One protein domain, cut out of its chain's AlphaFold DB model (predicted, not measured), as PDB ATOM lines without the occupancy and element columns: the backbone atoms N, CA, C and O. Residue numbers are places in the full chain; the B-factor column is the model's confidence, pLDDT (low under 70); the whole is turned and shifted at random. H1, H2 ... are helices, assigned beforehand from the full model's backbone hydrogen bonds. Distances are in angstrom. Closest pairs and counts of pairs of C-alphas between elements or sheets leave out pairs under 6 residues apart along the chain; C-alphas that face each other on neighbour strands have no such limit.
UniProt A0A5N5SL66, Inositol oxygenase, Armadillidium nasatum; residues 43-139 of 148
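AT A GLANCE: This is residues 43 to 139 of the 148 residues of the protein "Inositol oxygenase" of Armadillidium nasatum (UniProt A0A5N5SL66). A helical hairpin of H4 and H5 makes one side of this open arrangement; H6 carries on beyond H5 in nearly the same direction, and H3 packs at a steep slant on H6 and on the first residues of H4. On the other side H1 and H2 meet in a corner and touch no helix; residues 52 to 69, from within H1 into H2, stick out freely. The printed part has 97 residues with six named helices, H1 to H6 in order along the chain, and no named strand: the class is all helix. It is loose, with a radius of gyration of the C-alphas of 15.5 A, and spans 42 by 35 by 23 A.

HOW THE PARTS SIT: H4, residues 102 to 116, and H5, residues 121 to 129, form a helical hairpin. They touch at a shallow tilt of 18 degrees, opposite ways, the closest C-alphas being those of Ala 110 and Gly 127, 4.5 A apart. H3, residues 80 to 89, touches H4 at residues 102 to 103 alone; the closest C-alphas, of Leu 87 and Ile 103, are 5.4 A apart, and the steep tilt is 55 degrees, opposite ways. H3 also touches H6, residues 132 to 138, at a steep tilt of 51 degrees, the same way; the closest C-alphas, of Leu 84 and Leu 132, are 6.6 A apart. H3 and H5 are close but not clearly touching, with the C-alphas of Ile 80 and Ile 129 closest at 7.8 A. H5 and H6 meet only through their link, as do H1, residues 43 to 57, and H2, residues 60 to 70. H1 is apart from H3, H4, H5 and H6, and H2 is apart from the same four. Every O i to N i+4 pair is within hydrogen-bond range in H1, H2, H4 and H5; H3 has 3 of 6, and H6 has 0 of 3 but 4 of 4 O i to N i+3 pairs.

IN THESE COORDINATES: H4 runs 21.4 A from C-alpha 102 at (-3.229, 13.473, 123.375) to C-alpha 116. H5 measures 12.7 A, H6 12.0 A and H3 15.7 A. H1 begins with C-alpha 43 at (4.069, 22.002, 134.838) and is 21.3 A long; H2 is 15.4 A long. H6 ends with C-alpha 138 at (-13.857, 21.807, 122.806).

THE WHOLE: The two C-alphas farthest apart, of Gln 56 and Asp 119, are 43.4 A apart. The printed part, residues 43 to 139, has no cut. The link from H3 to H4 is long, residues 90 to 101; that from H2 to H3 is short, and the other three are tight. The mean pLDDT of the printed part is 91.1, and no printed residue is under 70.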
ATOM      1  N   LYS A  43       4.988  23.121 135.100       85.19
ATOM      2  CA  LYS A  43       4.069  22.002 134.838       85.19
ATOM      3  C   LYS A  43       3.470  21.482 136.142       85.19
ATOM      4  O   LYS A  43       2.261  21.299 136.230       85.19
ATOM      5  N   MET A  44       4.272  21.361 137.202       88.19
ATOM      6  CA  MET A  44       3.772  20.944 138.520       88.19
ATOM      7  C   MET A  44       2.785  21.956 139.106       88.19
ATOM      8  O   MET A  44       1.771  21.566 139.687       88.19
ATOM      9  N   LYS A  45       3.022  23.260 138.911       88.56
ATOM     10  CA  LYS A  45       2.068  24.306 139.316       88.56
ATOM     11  C   LYS A  45       0.756  24.210 138.539       88.56
ATOM     12  O   LYS A  45      -0.306  24.388 139.135       88.56
ATOM     13  N   GLN A  46       0.815  23.939 137.235       88.31
ATOM     14  CA  GLN A  46      -0.369  23.726 136.402       88.31
ATOM     15  C   GLN A  46      -1.165  22.516 136.895       88.31
ATOM     16  O   GLN A  46      -2.318  22.682 137.284       88.31
ATOM     17  N   VAL A  47      -0.519  21.355 137.007       89.56
ATOM     18  CA  VAL A  47      -1.114  20.109 137.508       89.56
ATOM     19  C   VAL A  47      -1.757  20.321 138.881       89.56
ATOM     20  O   VAL A  47      -2.932  20.007 139.079       89.56
ATOM     21  N   PHE A  48      -1.036  20.941 139.823       89.50
ATOM     22  CA  PHE A  48      -1.565  21.271 141.147       89.50
ATOM     23  C   PHE A  48      -2.820  22.148 141.071       89.50
ATOM     24  O   PHE A  48      -3.817  21.869 141.740       89.50
ATOM     25  N   ASN A  49      -2.801  23.203 140.253       89.62
ATOM     26  CA  ASN A  49      -3.944  24.099 140.099       89.62
ATOM     27  C   ASN A  49      -5.150  23.390 139.470       89.62
ATOM     28  O   ASN A  49      -6.277  23.636 139.907       89.62
ATOM     29  N   THR A  50      -4.924  22.492 138.510       88.56
ATOM     30  CA  THR A  50      -5.962  21.657 137.895       88.56
ATOM     31  C   THR A  50      -6.634  20.775 138.948       88.56
ATOM     32  O   THR A  50      -7.855  20.843 139.128       88.56
ATOM     33  N   TYR A  51      -5.851  20.021 139.729       89.62
ATOM     34  CA  TYR A  51      -6.379  19.167 140.800       89.62
ATOM     35  C   TYR A  51      -7.057  19.968 141.913       89.62
ATOM     36  O   TYR A  51      -8.127  19.588 142.391       89.62
ATOM     37  N   LYS A  52      -6.488  21.110 142.310       91.25
ATOM     38  CA  LYS A  52      -7.084  21.990 143.320       91.25
ATOM     39  C   LYS A  52      -8.472  22.462 142.895       91.25
ATOM     40  O   LYS A  52      -9.411  22.370 143.684       91.25
ATOM     41  N   GLN A  53      -8.618  22.928 141.656       90.00
ATOM     42  CA  GLN A  53      -9.917  23.341 141.122       90.00
ATOM     43  C   GLN A  53     -10.889  22.160 141.064       90.00
ATOM     44  O   GLN A  53     -12.043  22.304 141.481       90.00
ATOM     45  N   MET A  54     -10.407  20.989 140.618       89.56
ATOM     46  CA  MET A  54     -11.171  19.738 140.572       89.56
ATOM     47  C   MET A  54     -11.766  19.390 141.928       89.56
ATOM     48  O   MET A  54     -12.986  19.274 142.047       89.56
ATOM     49  N   HIS A  55     -10.934  19.314 142.960       91.38
ATOM     50  CA  HIS A  55     -11.371  18.965 144.307       91.38
ATOM     51  C   HIS A  55     -12.335  19.992 144.912       91.38
ATOM     52  O   HIS A  55     -13.183  19.631 145.722       91.38
ATOM     53  N   GLN A  56     -12.241  21.263 144.515       92.19
ATOM     54  CA  GLN A  56     -13.133  22.316 145.010       92.19
ATOM     55  C   GLN A  56     -14.515  22.309 144.348       92.19
ATOM     56  O   GLN A  56     -15.482  22.739 144.975       92.19
ATOM     57  N   SER A  57     -14.621  21.845 143.099       88.94
ATOM     58  CA  SER A  57     -15.833  22.057 142.289       88.94
ATOM     59  C   SER A  57     -16.573  20.778 141.897       88.94
ATOM     60  O   SER A  57     -17.738  20.850 141.507       88.94
ATOM     61  N   GLN A  58     -15.941  19.608 142.017       90.62
ATOM     62  CA  GLN A  58     -16.563  18.308 141.745       90.62
ATOM     63  C   GLN A  58     -17.511  17.885 142.875       90.62
ATOM     64  O   GLN A  58     -17.191  17.049 143.716       90.62
ATOM     65  N   THR A  59     -18.706  18.473 142.900       95.00
ATOM     66  CA  THR A  59     -19.785  18.096 143.825       95.00
ATOM     67  C   THR A  59     -20.739  17.079 143.194       95.00
ATOM     68  O   THR A  59     -20.819  16.949 141.972       95.00
ATOM     69  N   VAL A  60     -21.529  16.383 144.021       96.38
ATOM     70  CA  VAL A  60     -22.566  15.447 143.545       96.38
ATOM     71  C   VAL A  60     -23.533  16.130 142.570       96.38
ATOM     72  O   VAL A  60     -23.867  15.563 141.529       96.38
ATOM     73  N   ASP A  61     -23.956  17.357 142.877       96.75
ATOM     74  CA  ASP A  61     -24.871  18.121 142.026       96.75
ATOM     75  C   ASP A  61     -24.212  18.532 140.709       96.75
ATOM     76  O   ASP A  61     -24.830  18.426 139.645       96.75
ATOM     77  N   TYR A  62     -22.935  18.926 140.756       93.38
ATOM     78  CA  TYR A  62     -22.166  19.216 139.552       93.38
ATOM     79  C   TYR A  62     -22.089  17.985 138.642       93.38
ATOM     80  O   TYR A  62     -22.492  18.072 137.479       93.38
ATOM     81  N   VAL A  63     -21.673  16.828 139.171       93.25
ATOM     82  CA  VAL A  63     -21.558  15.571 138.412       93.25
ATOM     83  C   VAL A  63     -22.907  15.162 137.818       93.25
ATOM     84  O   VAL A  63     -22.992  14.911 136.615       93.25
ATOM     85  N   ARG A  64     -23.994  15.191 138.603       95.38
ATOM     86  CA  ARG A  64     -25.353  14.918 138.096       95.38
ATOM     87  C   ARG A  64     -25.734  15.851 136.947       95.38
ATOM     88  O   ARG A  64     -26.267  15.391 135.939       95.38
ATOM     89  N   SER A  65     -25.418  17.145 137.056       94.12
ATOM     90  CA  SER A  65     -25.669  18.107 135.975       94.12
ATOM     91  C   SER A  65     -24.871  17.782 134.707       94.12
ATOM     92  O   SER A  65     -25.395  17.916 133.601       94.12
ATOM     93  N   ARG A  66     -23.610  17.341 134.852       91.31
ATOM     94  CA  ARG A  66     -22.740  16.973 133.727       91.31
ATOM     95  C   ARG A  66     -23.241  15.711 133.034       91.31
ATOM     96  O   ARG A  66     -23.319  15.717 131.811       91.31
ATOM     97  N   HIS A  67     -23.673  14.696 133.783       93.19
ATOM     98  CA  HIS A  67     -24.313  13.504 133.214       93.19
ATOM     99  C   HIS A  67     -25.546  13.873 132.382       93.19
ATOM    100  O   HIS A  67     -25.618  13.524 131.205       93.19
ATOM    101  N   SER A  68     -26.473  14.655 132.941       94.44
ATOM    102  CA  SER A  68     -27.672  15.106 132.217       94.44
ATOM    103  C   SER A  68     -27.351  15.908 130.950       94.44
ATOM    104  O   SER A  68     -28.136  15.899 130.001       94.44
ATOM    105  N   HIS A  69     -26.215  16.609 130.923       91.19
ATOM    106  CA  HIS A  69     -25.773  17.406 129.782       91.19
ATOM    107  C   HIS A  69     -25.083  16.575 128.687       91.19
ATOM    108  O   HIS A  69     -25.398  16.746 127.506       91.19
ATOM    109  N   TRP A  70     -24.142  15.701 129.061       91.94
ATOM    110  CA  TRP A  70     -23.272  14.975 128.129       91.94
ATOM    111  C   TRP A  70     -23.867  13.653 127.641       91.94
ATOM    112  O   TRP A  70     -23.704  13.321 126.469       91.94
ATOM    113  N   CYS A  71     -24.650  12.951 128.467       93.44
ATOM    114  CA  CYS A  71     -25.295  11.686 128.082       93.44
ATOM    115  C   CYS A  71     -26.445  11.857 127.068       93.44
ATOM    116  O   CYS A  71     -27.123  10.889 126.733       93.44
ATOM    117  N   GLN A  72     -26.676  13.074 126.565       94.00
ATOM    118  CA  GLN A  72     -27.571  13.329 125.431       94.00
ATOM    119  C   GLN A  72     -26.906  13.058 124.074       94.00
ATOM    120  O   GLN A  72     -27.611  12.968 123.075       94.00
ATOM    121  N   PHE A  73     -25.567  12.993 124.021       92.44
ATOM    122  CA  PHE A  73     -24.783  12.727 122.804       92.44
ATOM    123  C   PHE A  73     -25.150  13.613 121.594       92.44
ATOM    124  O   PHE A  73     -25.082  13.191 120.445       92.44
ATOM    125  N   ASN A  74     -25.531  14.868 121.847       93.62
ATOM    126  CA  ASN A  74     -26.015  15.818 120.837       93.62
ATOM    127  C   ASN A  74     -25.084  17.030 120.637       93.62
ATOM    128  O   ASN A  74     -25.517  18.059 120.123       93.62
ATOM    129  N   LYS A  75     -23.822  16.942 121.083       89.81
ATOM    130  CA  LYS A  75     -22.852  18.056 121.035       89.81
ATOM    131  C   LYS A  75     -21.990  18.051 119.780       89.81
ATOM    132  O   LYS A  75     -21.540  19.100 119.335       89.81
ATOM    133  N   PHE A  76     -21.756  16.866 119.229       88.62
ATOM    134  CA  PHE A  76     -20.842  16.649 118.121       88.62
ATOM    135  C   PHE A  76     -21.152  15.311 117.446       88.62
ATOM    136  O   PHE A  76     -21.619  14.379 118.098       88.62
ATOM    137  N   LYS A  77     -20.895  15.224 116.140       93.19
ATOM    138  CA  LYS A  77     -20.996  13.995 115.355       93.19
ATOM    139  C   LYS A  77     -19.750  13.876 114.491       93.19
ATOM    140  O   LYS A  77     -19.488  14.775 113.699       93.19
ATOM    141  N   ALA A  78     -19.041  12.765 114.643       93.81
ATOM    142  CA  ALA A  78     -17.867  12.428 113.857       93.81
ATOM    143  C   ALA A  78     -17.543  10.939 113.947       93.81
ATOM    144  O   ALA A  78     -18.079  10.214 114.790       93.81
ATOM    145  N   THR A  79     -16.659  10.504 113.065       96.62
ATOM    146  CA  THR A  79     -15.947   9.233 113.142       96.62
ATOM    147  C   THR A  79     -14.915   9.250 114.278       96.62
ATOM    148  O   THR A  79     -14.559  10.303 114.807       96.62
ATOM    149  N   ILE A  80     -14.408   8.070 114.650       94.38
ATOM    150  CA  ILE A  80     -13.365   7.935 115.683       94.38
ATOM    151  C   ILE A  80     -12.104   8.717 115.290       94.38
ATOM    152  O   ILE A  80     -11.554   9.431 116.122       94.38
ATOM    153  N   MET A  81     -11.682   8.632 114.025       94.25
ATOM    154  CA  MET A  81     -10.477   9.320 113.545       94.25
ATOM    155  C   MET A  81     -10.626  10.839 113.592       94.25
ATOM    156  O   MET A  81      -9.763  11.508 114.138       94.25
ATOM    157  N   GLU A  82     -11.751  11.381 113.127       94.31
ATOM    158  CA  GLU A  82     -12.034  12.822 113.219       94.31
ATOM    159  C   GLU A  82     -12.094  13.309 114.680       94.31
ATOM    160  O   GLU A  82     -11.709  14.437 114.988       94.31
ATOM    161  N   ALA A  83     -12.583  12.474 115.605       92.06
ATOM    162  CA  ALA A  83     -12.582  12.790 117.031       92.06
ATOM    163  C   ALA A  83     -11.163  12.759 117.631       92.06
ATOM    164  O   ALA A  83     -10.833  13.630 118.432       92.06
ATOM    165  N   LEU A  84     -10.311  11.818 117.213       90.81
ATOM    166  CA  LEU A  84      -8.898  11.766 117.603       90.81
ATOM    167  C   LEU A  84      -8.093  12.924 117.017       90.81
ATOM    168  O   LEU A  84      -7.268  13.501 117.712       90.81
ATOM    169  N   GLU A  85      -8.354  13.315 115.771       91.69
ATOM    170  CA  GLU A  85      -7.689  14.452 115.131       91.69
ATOM    171  C   GLU A  85      -7.929  15.757 115.893       91.69
ATOM    172  O   GLU A  85      -7.036  16.598 115.954       91.69
ATOM    173  N   LYS A  86      -9.087  15.910 116.548       89.06
ATOM    174  CA  LYS A  86      -9.335  17.042 117.456       89.06
ATOM    175  C   LYS A  86      -8.420  17.037 118.675       89.06
ATOM    176  O   LYS A  86      -8.109  18.101 119.193       89.06
ATOM    177  N   LEU A  87      -7.975  15.869 119.129       88.12
ATOM    178  CA  LEU A  87      -7.039  15.748 120.244       88.12
ATOM    179  C   LEU A  87      -5.596  16.132 119.868       88.12
ATOM    180  O   LEU A  87      -4.747  16.164 120.755       88.12
ATOM    181  N   ASN A  88      -5.306  16.465 118.601       87.44
ATOM    182  CA  ASN A  88      -4.035  17.107 118.229       87.44
ATOM    183  C   ASN A  88      -3.851  18.460 118.926       87.44
ATOM    184  O   ASN A  88      -2.733  18.816 119.285       87.44
ATOM    185  N   ASP A  89      -4.946  19.187 119.144       84.00
ATOM    186  CA  ASP A  89      -4.925  20.521 119.747       84.00
ATOM    187  C   ASP A  89      -5.065  20.477 121.280       84.00
ATOM    188  O   ASP A  89      -5.247  21.515 121.917       84.00
ATOM    189  N   LEU A  90      -5.023  19.280 121.879       84.19
ATOM    190  CA  LEU A  90      -5.165  19.085 123.317       84.19
ATOM    191  C   LEU A  90      -3.881  18.528 123.929       84.19
ATOM    192  O   LEU A  90      -3.449  17.419 123.608       84.19
ATOM    193  N   VAL A  91      -3.358  19.277 124.894       83.19
ATOM    194  CA  VAL A  91      -2.355  18.819 125.853       83.19
ATOM    195  C   VAL A  91      -3.036  18.691 127.213       83.19
ATOM    196  O   VAL A  91      -3.754  19.599 127.634       83.19
ATOM    197  N   ASP A  92      -2.845  17.556 127.884       81.81
ATOM    198  CA  ASP A  92      -3.461  17.296 129.185       81.81
ATOM    199  C   ASP A  92      -2.768  18.116 130.288       81.81
ATOM    200  O   ASP A  92      -1.579  17.963 130.578       81.81
ATOM    201  N   GLU A  93      -3.525  19.020 130.909       84.44
ATOM    202  CA  GLU A  93      -3.039  19.906 131.973       84.44
ATOM    203  C   GLU A  93      -2.879  19.200 133.328       84.44
ATOM    204  O   GLU A  93      -2.399  19.802 134.292       84.44
ATOM    205  N   SER A  94      -3.341  17.955 133.431       84.38
ATOM    206  CA  SER A  94      -3.295  17.136 134.640       84.38
ATOM    207  C   SER A  94      -2.189  16.089 134.642       84.38
ATOM    208  O   SER A  94      -1.866  15.552 135.706       84.38
ATOM    209  N   ASP A  95      -1.612  15.823 133.471       85.25
ATOM    210  CA  ASP A  95      -0.539  14.861 133.293       85.25
ATOM    211  C   ASP A  95       0.800  15.482 133.739       85.25
ATOM    212  O   ASP A  95       1.203  16.521 133.204       85.25
ATOM    213  N   PRO A  96       1.490  14.909 134.743       84.19
ATOM    214  CA  PRO A  96       2.775  15.418 135.215       84.19
ATOM    215  C   PRO A  96       3.973  14.948 134.373       84.19
ATOM    216  O   PRO A  96       5.080  15.447 134.572       84.19
ATOM    217  N   ASP A  97       3.767  13.985 133.478       80.88
ATOM    218  CA  ASP A  97       4.806  13.191 132.831       80.88
ATOM    219  C   ASP A  97       5.040  13.613 131.374       80.88
ATOM    220  O   ASP A  97       6.186  13.601 130.915       80.88
ATOM    221  N   ILE A  98       3.984  14.009 130.650       74.31
ATOM    222  CA  ILE A  98       4.063  14.315 129.212       74.31
ATOM    223  C   ILE A  98       3.412  15.651 128.815       74.31
ATOM    224  O   ILE A  98       2.430  16.120 129.391       74.31
ATOM    225  N   ASP A  99       3.987  16.275 127.784       81.62
ATOM    226  CA  ASP A  99       3.495  17.506 127.143       81.62
ATOM    227  C   ASP A  99       3.266  17.276 125.640       81.62
ATOM    228  O   ASP A  99       3.636  18.074 124.782       81.62
ATOM    229  N   LEU A 100       2.729  16.097 125.313       83.12
ATOM    230  CA  LEU A 100       2.465  15.667 123.946       83.12
ATOM    231  C   LEU A 100       0.981  15.835 123.602       83.12
ATOM    232  O   LEU A 100       0.131  15.721 124.490       83.12
ATOM    233  N   PRO A 101       0.645  16.035 122.315       85.50
ATOM    234  CA  PRO A 101      -0.735  15.962 121.861       85.50
ATOM    235  C   PRO A 101      -1.374  14.628 122.257       85.50
ATOM    236  O   PRO A 101      -0.789  13.562 122.040       85.50
ATOM    237  N   ASN A 102      -2.596  14.660 122.786       86.06
ATOM    238  CA  ASN A 102      -3.229  13.473 123.375       86.06
ATOM    239  C   ASN A 102      -3.521  12.356 122.348       86.06
ATOM    240  O   ASN A 102      -3.698  11.195 122.714       86.06
ATOM    241  N   ILE A 103      -3.535  12.669 121.048       89.25
ATOM    242  CA  ILE A 103      -3.573  11.653 119.985       89.25
ATOM    243  C   ILE A 103      -2.314  10.769 119.960       89.25
ATOM    244  O   ILE A 103      -2.411   9.579 119.676       89.25
ATOM    245  N   ILE A 104      -1.135  11.311 120.289       88.06
ATOM    246  CA  ILE A 104       0.119  10.547 120.318       88.06
ATOM    247  C   ILE A 104       0.052   9.514 121.438       88.06
ATOM    248  O   ILE A 104       0.357   8.348 121.205       88.06
ATOM    249  N   HIS A 105      -0.450   9.913 122.609       89.44
ATOM    250  CA  HIS A 105      -0.718   9.011 123.732       89.44
ATOM    251  C   HIS A 105      -1.693   7.878 123.361       89.44
ATOM    252  O   HIS A 105      -1.472   6.716 123.718       89.44
ATOM    253  N   ALA A 106      -2.729   8.173 122.567       91.75
ATOM    254  CA  ALA A 106      -3.647   7.153 122.059       91.75
ATOM    255  C   ALA A 106      -2.928   6.099 121.190       91.75
ATOM    256  O   ALA A 106      -3.144   4.900 121.380       91.75
ATOM    257  N   TYR A 107      -2.034   6.522 120.288       92.88
ATOM    258  CA  TYR A 107      -1.212   5.596 119.496       92.88
ATOM    259  C   TYR A 107      -0.197   4.829 120.350       92.88
ATOM    260  O   TYR A 107      -0.097   3.617 120.192       92.88
ATOM    261  N   GLN A 108       0.505   5.490 121.280       91.00
ATOM    262  CA  GLN A 108       1.456   4.835 122.195       91.00
ATOM    263  C   GLN A 108       0.780   3.702 122.965       91.00
ATOM    264  O   GLN A 108       1.274   2.575 122.998       91.00
ATOM    265  N   THR A 109      -0.391   3.989 123.533       92.44
ATOM    266  CA  THR A 109      -1.170   3.012 124.293       92.44
ATOM    267  C   THR A 109      -1.620   1.857 123.395       92.44
ATOM    268  O   THR A 109      -1.417   0.694 123.741       92.44
ATOM    269  N   ALA A 110      -2.194   2.156 122.225       95.50
ATOM    270  CA  ALA A 110      -2.684   1.140 121.296       95.50
ATOM    271  C   ALA A 110      -1.563   0.223 120.783       95.50
ATOM    272  O   ALA A 110      -1.720  -0.998 120.793       95.50
ATOM    273  N   GLU A 111      -0.423   0.789 120.386       95.12
ATOM    274  CA  GLU A 111       0.690   0.030 119.812       95.12
ATOM    275  C   GLU A 111       1.427  -0.806 120.859       95.12
ATOM    276  O   GLU A 111       1.792  -1.948 120.577       95.12
ATOM    277  N   MET A 112       1.566  -0.310 122.092       92.81
ATOM    278  CA  MET A 112       2.114  -1.107 123.193       92.81
ATOM    279  C   MET A 112       1.212  -2.289 123.554       92.81
ATOM    280  O   MET A 112       1.700  -3.394 123.807       92.81
ATOM    281  N   ILE A 113      -0.110  -2.089 123.551       95.88
ATOM    282  CA  ILE A 113      -1.057  -3.191 123.754       95.88
ATOM    283  C   ILE A 113      -0.989  -4.164 122.575       95.88
ATOM    284  O   ILE A 113      -0.959  -5.371 122.802       95.88
ATOM    285  N   ARG A 114      -0.905  -3.672 121.334       96.31
ATOM    286  CA  ARG A 114      -0.769  -4.509 120.133       96.31
ATOM    287  C   ARG A 114       0.470  -5.394 120.180       96.31
ATOM    288  O   ARG A 114       0.401  -6.560 119.799       96.31
ATOM    289  N   GLU A 115       1.591  -4.857 120.648       94.62
ATOM    290  CA  GLU A 115       2.843  -5.597 120.788       94.62
ATOM    291  C   GLU A 115       2.758  -6.680 121.875       94.62
ATOM    292  O   GLU A 115       3.171  -7.818 121.645       94.62
ATOM    293  N   LYS A 116       2.185  -6.356 123.043       96.12
ATOM    294  CA  LYS A 116       2.093  -7.286 124.184       96.12
ATOM    295  C   LYS A 116       0.956  -8.302 124.078       96.12
ATOM    296  O   LYS A 116       1.063  -9.393 124.633       96.12
ATOM    297  N   HIS A 117      -0.119  -7.950 123.384       96.00
ATOM    298  CA  HIS A 117      -1.340  -8.742 123.251       96.00
ATOM    299  C   HIS A 117      -1.778  -8.841 121.782       96.00
ATOM    300  O   HIS A 117      -2.880  -8.408 121.443       96.00
ATOM    301  N   PRO A 118      -0.943  -9.384 120.877       96.44
ATOM    302  CA  PRO A 118      -1.202  -9.367 119.433       96.44
ATOM    303  C   PRO A 118      -2.470 -10.126 119.011       96.44
ATOM    304  O   PRO A 118      -2.966  -9.928 117.907       96.44
ATOM    305  N   ASP A 119      -2.988 -10.992 119.879       96.81
ATOM    306  CA  ASP A 119      -4.193 -11.801 119.711       96.81
ATOM    307  C   ASP A 119      -5.493 -11.100 120.151       96.81
ATOM    308  O   ASP A 119      -6.578 -11.606 119.865       96.81
ATOM    309  N   LEU A 120      -5.407  -9.938 120.811       97.44
ATOM    310  CA  LEU A 120      -6.552  -9.212 121.376       97.44
ATOM    311  C   LEU A 120      -6.803  -7.880 120.654       97.44
ATOM    312  O   LEU A 120      -6.582  -6.806 121.210       97.44
ATOM    313  N   ASP A 121      -7.302  -7.941 119.422       96.69
ATOM    314  CA  ASP A 121      -7.598  -6.772 118.576       96.69
ATOM    315  C   ASP A 121      -8.504  -5.716 119.243       96.69
ATOM    316  O   ASP A 121      -8.235  -4.512 119.187       96.69
ATOM    317  N   TRP A 122      -9.543  -6.150 119.955       98.00
ATOM    318  CA  TRP A 122     -10.424  -5.278 120.731       98.00
ATOM    319  C   TRP A 122      -9.669  -4.509 121.821       98.00
ATOM    320  O   TRP A 122     -10.067  -3.397 122.179       98.00
ATOM    321  N   PHE A 123      -8.576  -5.067 122.348       98.06
ATOM    322  CA  PHE A 123      -7.784  -4.422 123.387       98.06
ATOM    323  C   PHE A 123      -6.877  -3.339 122.793       98.06
ATOM    324  O   PHE A 123      -6.710  -2.283 123.403       98.06
ATOM    325  N   HIS A 124      -6.398  -3.535 121.559       97.38
ATOM    326  CA  HIS A 124      -5.679  -2.500 120.802       97.38
ATOM    327  C   HIS A 124      -6.600  -1.295 120.599       97.38
ATOM    328  O   HIS A 124      -6.240  -0.167 120.934       97.38
ATOM    329  N   LEU A 125      -7.830  -1.556 120.135       97.06
ATOM    330  CA  LEU A 125      -8.844  -0.520 119.947       97.06
ATOM    331  C   LEU A 125      -9.207   0.166 121.267       97.06
ATOM    332  O   LEU A 125      -9.354   1.383 121.293       97.06
ATOM    333  N   THR A 126      -9.321  -0.589 122.361       97.44
ATOM    334  CA  THR A 126      -9.588  -0.026 123.692       97.44
ATOM    335  C   THR A 126      -8.512   0.986 124.081       97.44
ATOM    336  O   THR A 126      -8.851   2.098 124.477       97.44
ATOM    337  N   GLY A 127      -7.231   0.647 123.893       96.12
ATOM    338  CA  GLY A 127      -6.124   1.584 124.092       96.12
ATOM    339  C   GLY A 127      -6.210   2.810 123.187       96.12
ATOM    340  O   GLY A 127      -5.958   3.925 123.631       96.12
ATOM    341  N   PHE A 128      -6.641   2.628 121.943       95.62
ATOM    342  CA  PHE A 128      -6.753   3.714 120.976       95.62
ATOM    343  C   PHE A 128      -7.863   4.726 121.302       95.62
ATOM    344  O   PHE A 128      -7.727   5.906 120.997       95.62
ATOM    345  N   ILE A 129      -8.963   4.291 121.927       95.75
ATOM    346  CA  ILE A 129     -10.135   5.150 122.177       95.75
ATOM    347  C   ILE A 129     -10.331   5.549 123.643       95.75
ATOM    348  O   ILE A 129     -11.284   6.275 123.927       95.75
ATOM    349  N   HIS A 130      -9.485   5.085 124.572       94.38
ATOM    350  CA  HIS A 130      -9.716   5.255 126.016       94.38
ATOM    351  C   HIS A 130      -9.912   6.722 126.432       94.38
ATOM    352  O   HIS A 130     -10.826   7.030 127.193       94.38
ATOM    353  N   ASP A 131      -9.128   7.624 125.843       92.88
ATOM    354  CA  ASP A 131      -9.128   9.056 126.145       92.88
ATOM    355  C   ASP A 131     -10.022   9.893 125.220       92.88
ATOM    356  O   ASP A 131     -10.045  11.123 125.301       92.88
ATOM    357  N   LEU A 132     -10.808   9.263 124.338       92.38
ATOM    358  CA  LEU A 132     -11.606   9.990 123.344       92.38
ATOM    359  C   LEU A 132     -12.640  10.931 123.985       92.38
ATOM    360  O   LEU A 132     -13.059  11.907 123.367       92.38
ATOM    361  N   GLY A 133     -13.019  10.691 125.242       90.50
ATOM    362  CA  GLY A 133     -13.874  11.588 126.022       90.50
ATOM    363  C   GLY A 133     -13.295  12.997 126.206       90.50
ATOM    364  O   GLY A 133     -14.059  13.951 126.366       90.50
ATOM    365  N   LYS A 134     -11.973  13.178 126.098       89.88
ATOM    366  CA  LYS A 134     -11.312  14.481 126.253       89.88
ATOM    367  C   LYS A 134     -11.726  15.515 125.196       89.88
ATOM    368  O   LYS A 134     -11.596  16.716 125.433       89.88
ATOM    369  N   VAL A 135     -12.368  15.097 124.097       90.75
ATOM    370  CA  VAL A 135     -12.990  16.021 123.124       90.75
ATOM    371  C   VAL A 135     -14.009  16.973 123.761       90.75
ATOM    372  O   VAL A 135     -14.281  18.032 123.201       90.75
ATOM    373  N   MET A 136     -14.554  16.639 124.939       88.75
ATOM    374  CA  MET A 136     -15.447  17.511 125.711       88.75
ATOM    375  C   MET A 136     -14.859  18.908 125.968       88.75
ATOM    376  O   MET A 136     -15.633  19.867 126.042       88.75
ATOM    377  N   VAL A 137     -13.525  19.046 126.037       85.56
ATOM    378  CA  VAL A 137     -12.822  20.334 126.214       85.56
ATOM    379  C   VAL A 137     -13.225  21.358 125.144       85.56
ATOM    380  O   VAL A 137     -13.375  22.542 125.442       85.56
ATOM    381  N   PHE A 138     -13.503  20.916 123.916       86.56
ATOM    382  CA  PHE A 138     -13.857  21.807 122.806       86.56
ATOM    383  C   PHE A 138     -15.332  22.238 122.786       86.56
ATOM    384  O   PHE A 138     -15.689  23.162 122.054       86.56
ATOM    385  N   TYR A 139     -16.204  21.586 123.561       84.19
ATOM    386  CA  TYR A 139     -17.664  21.734 123.448       84.19
ATOM    387  C   TYR A 139     -18.346  22.262 124.715       84.19
ATOM    388  O   TYR A 139     -19.573  22.343 124.775       84.19
TER     389      TYR A 139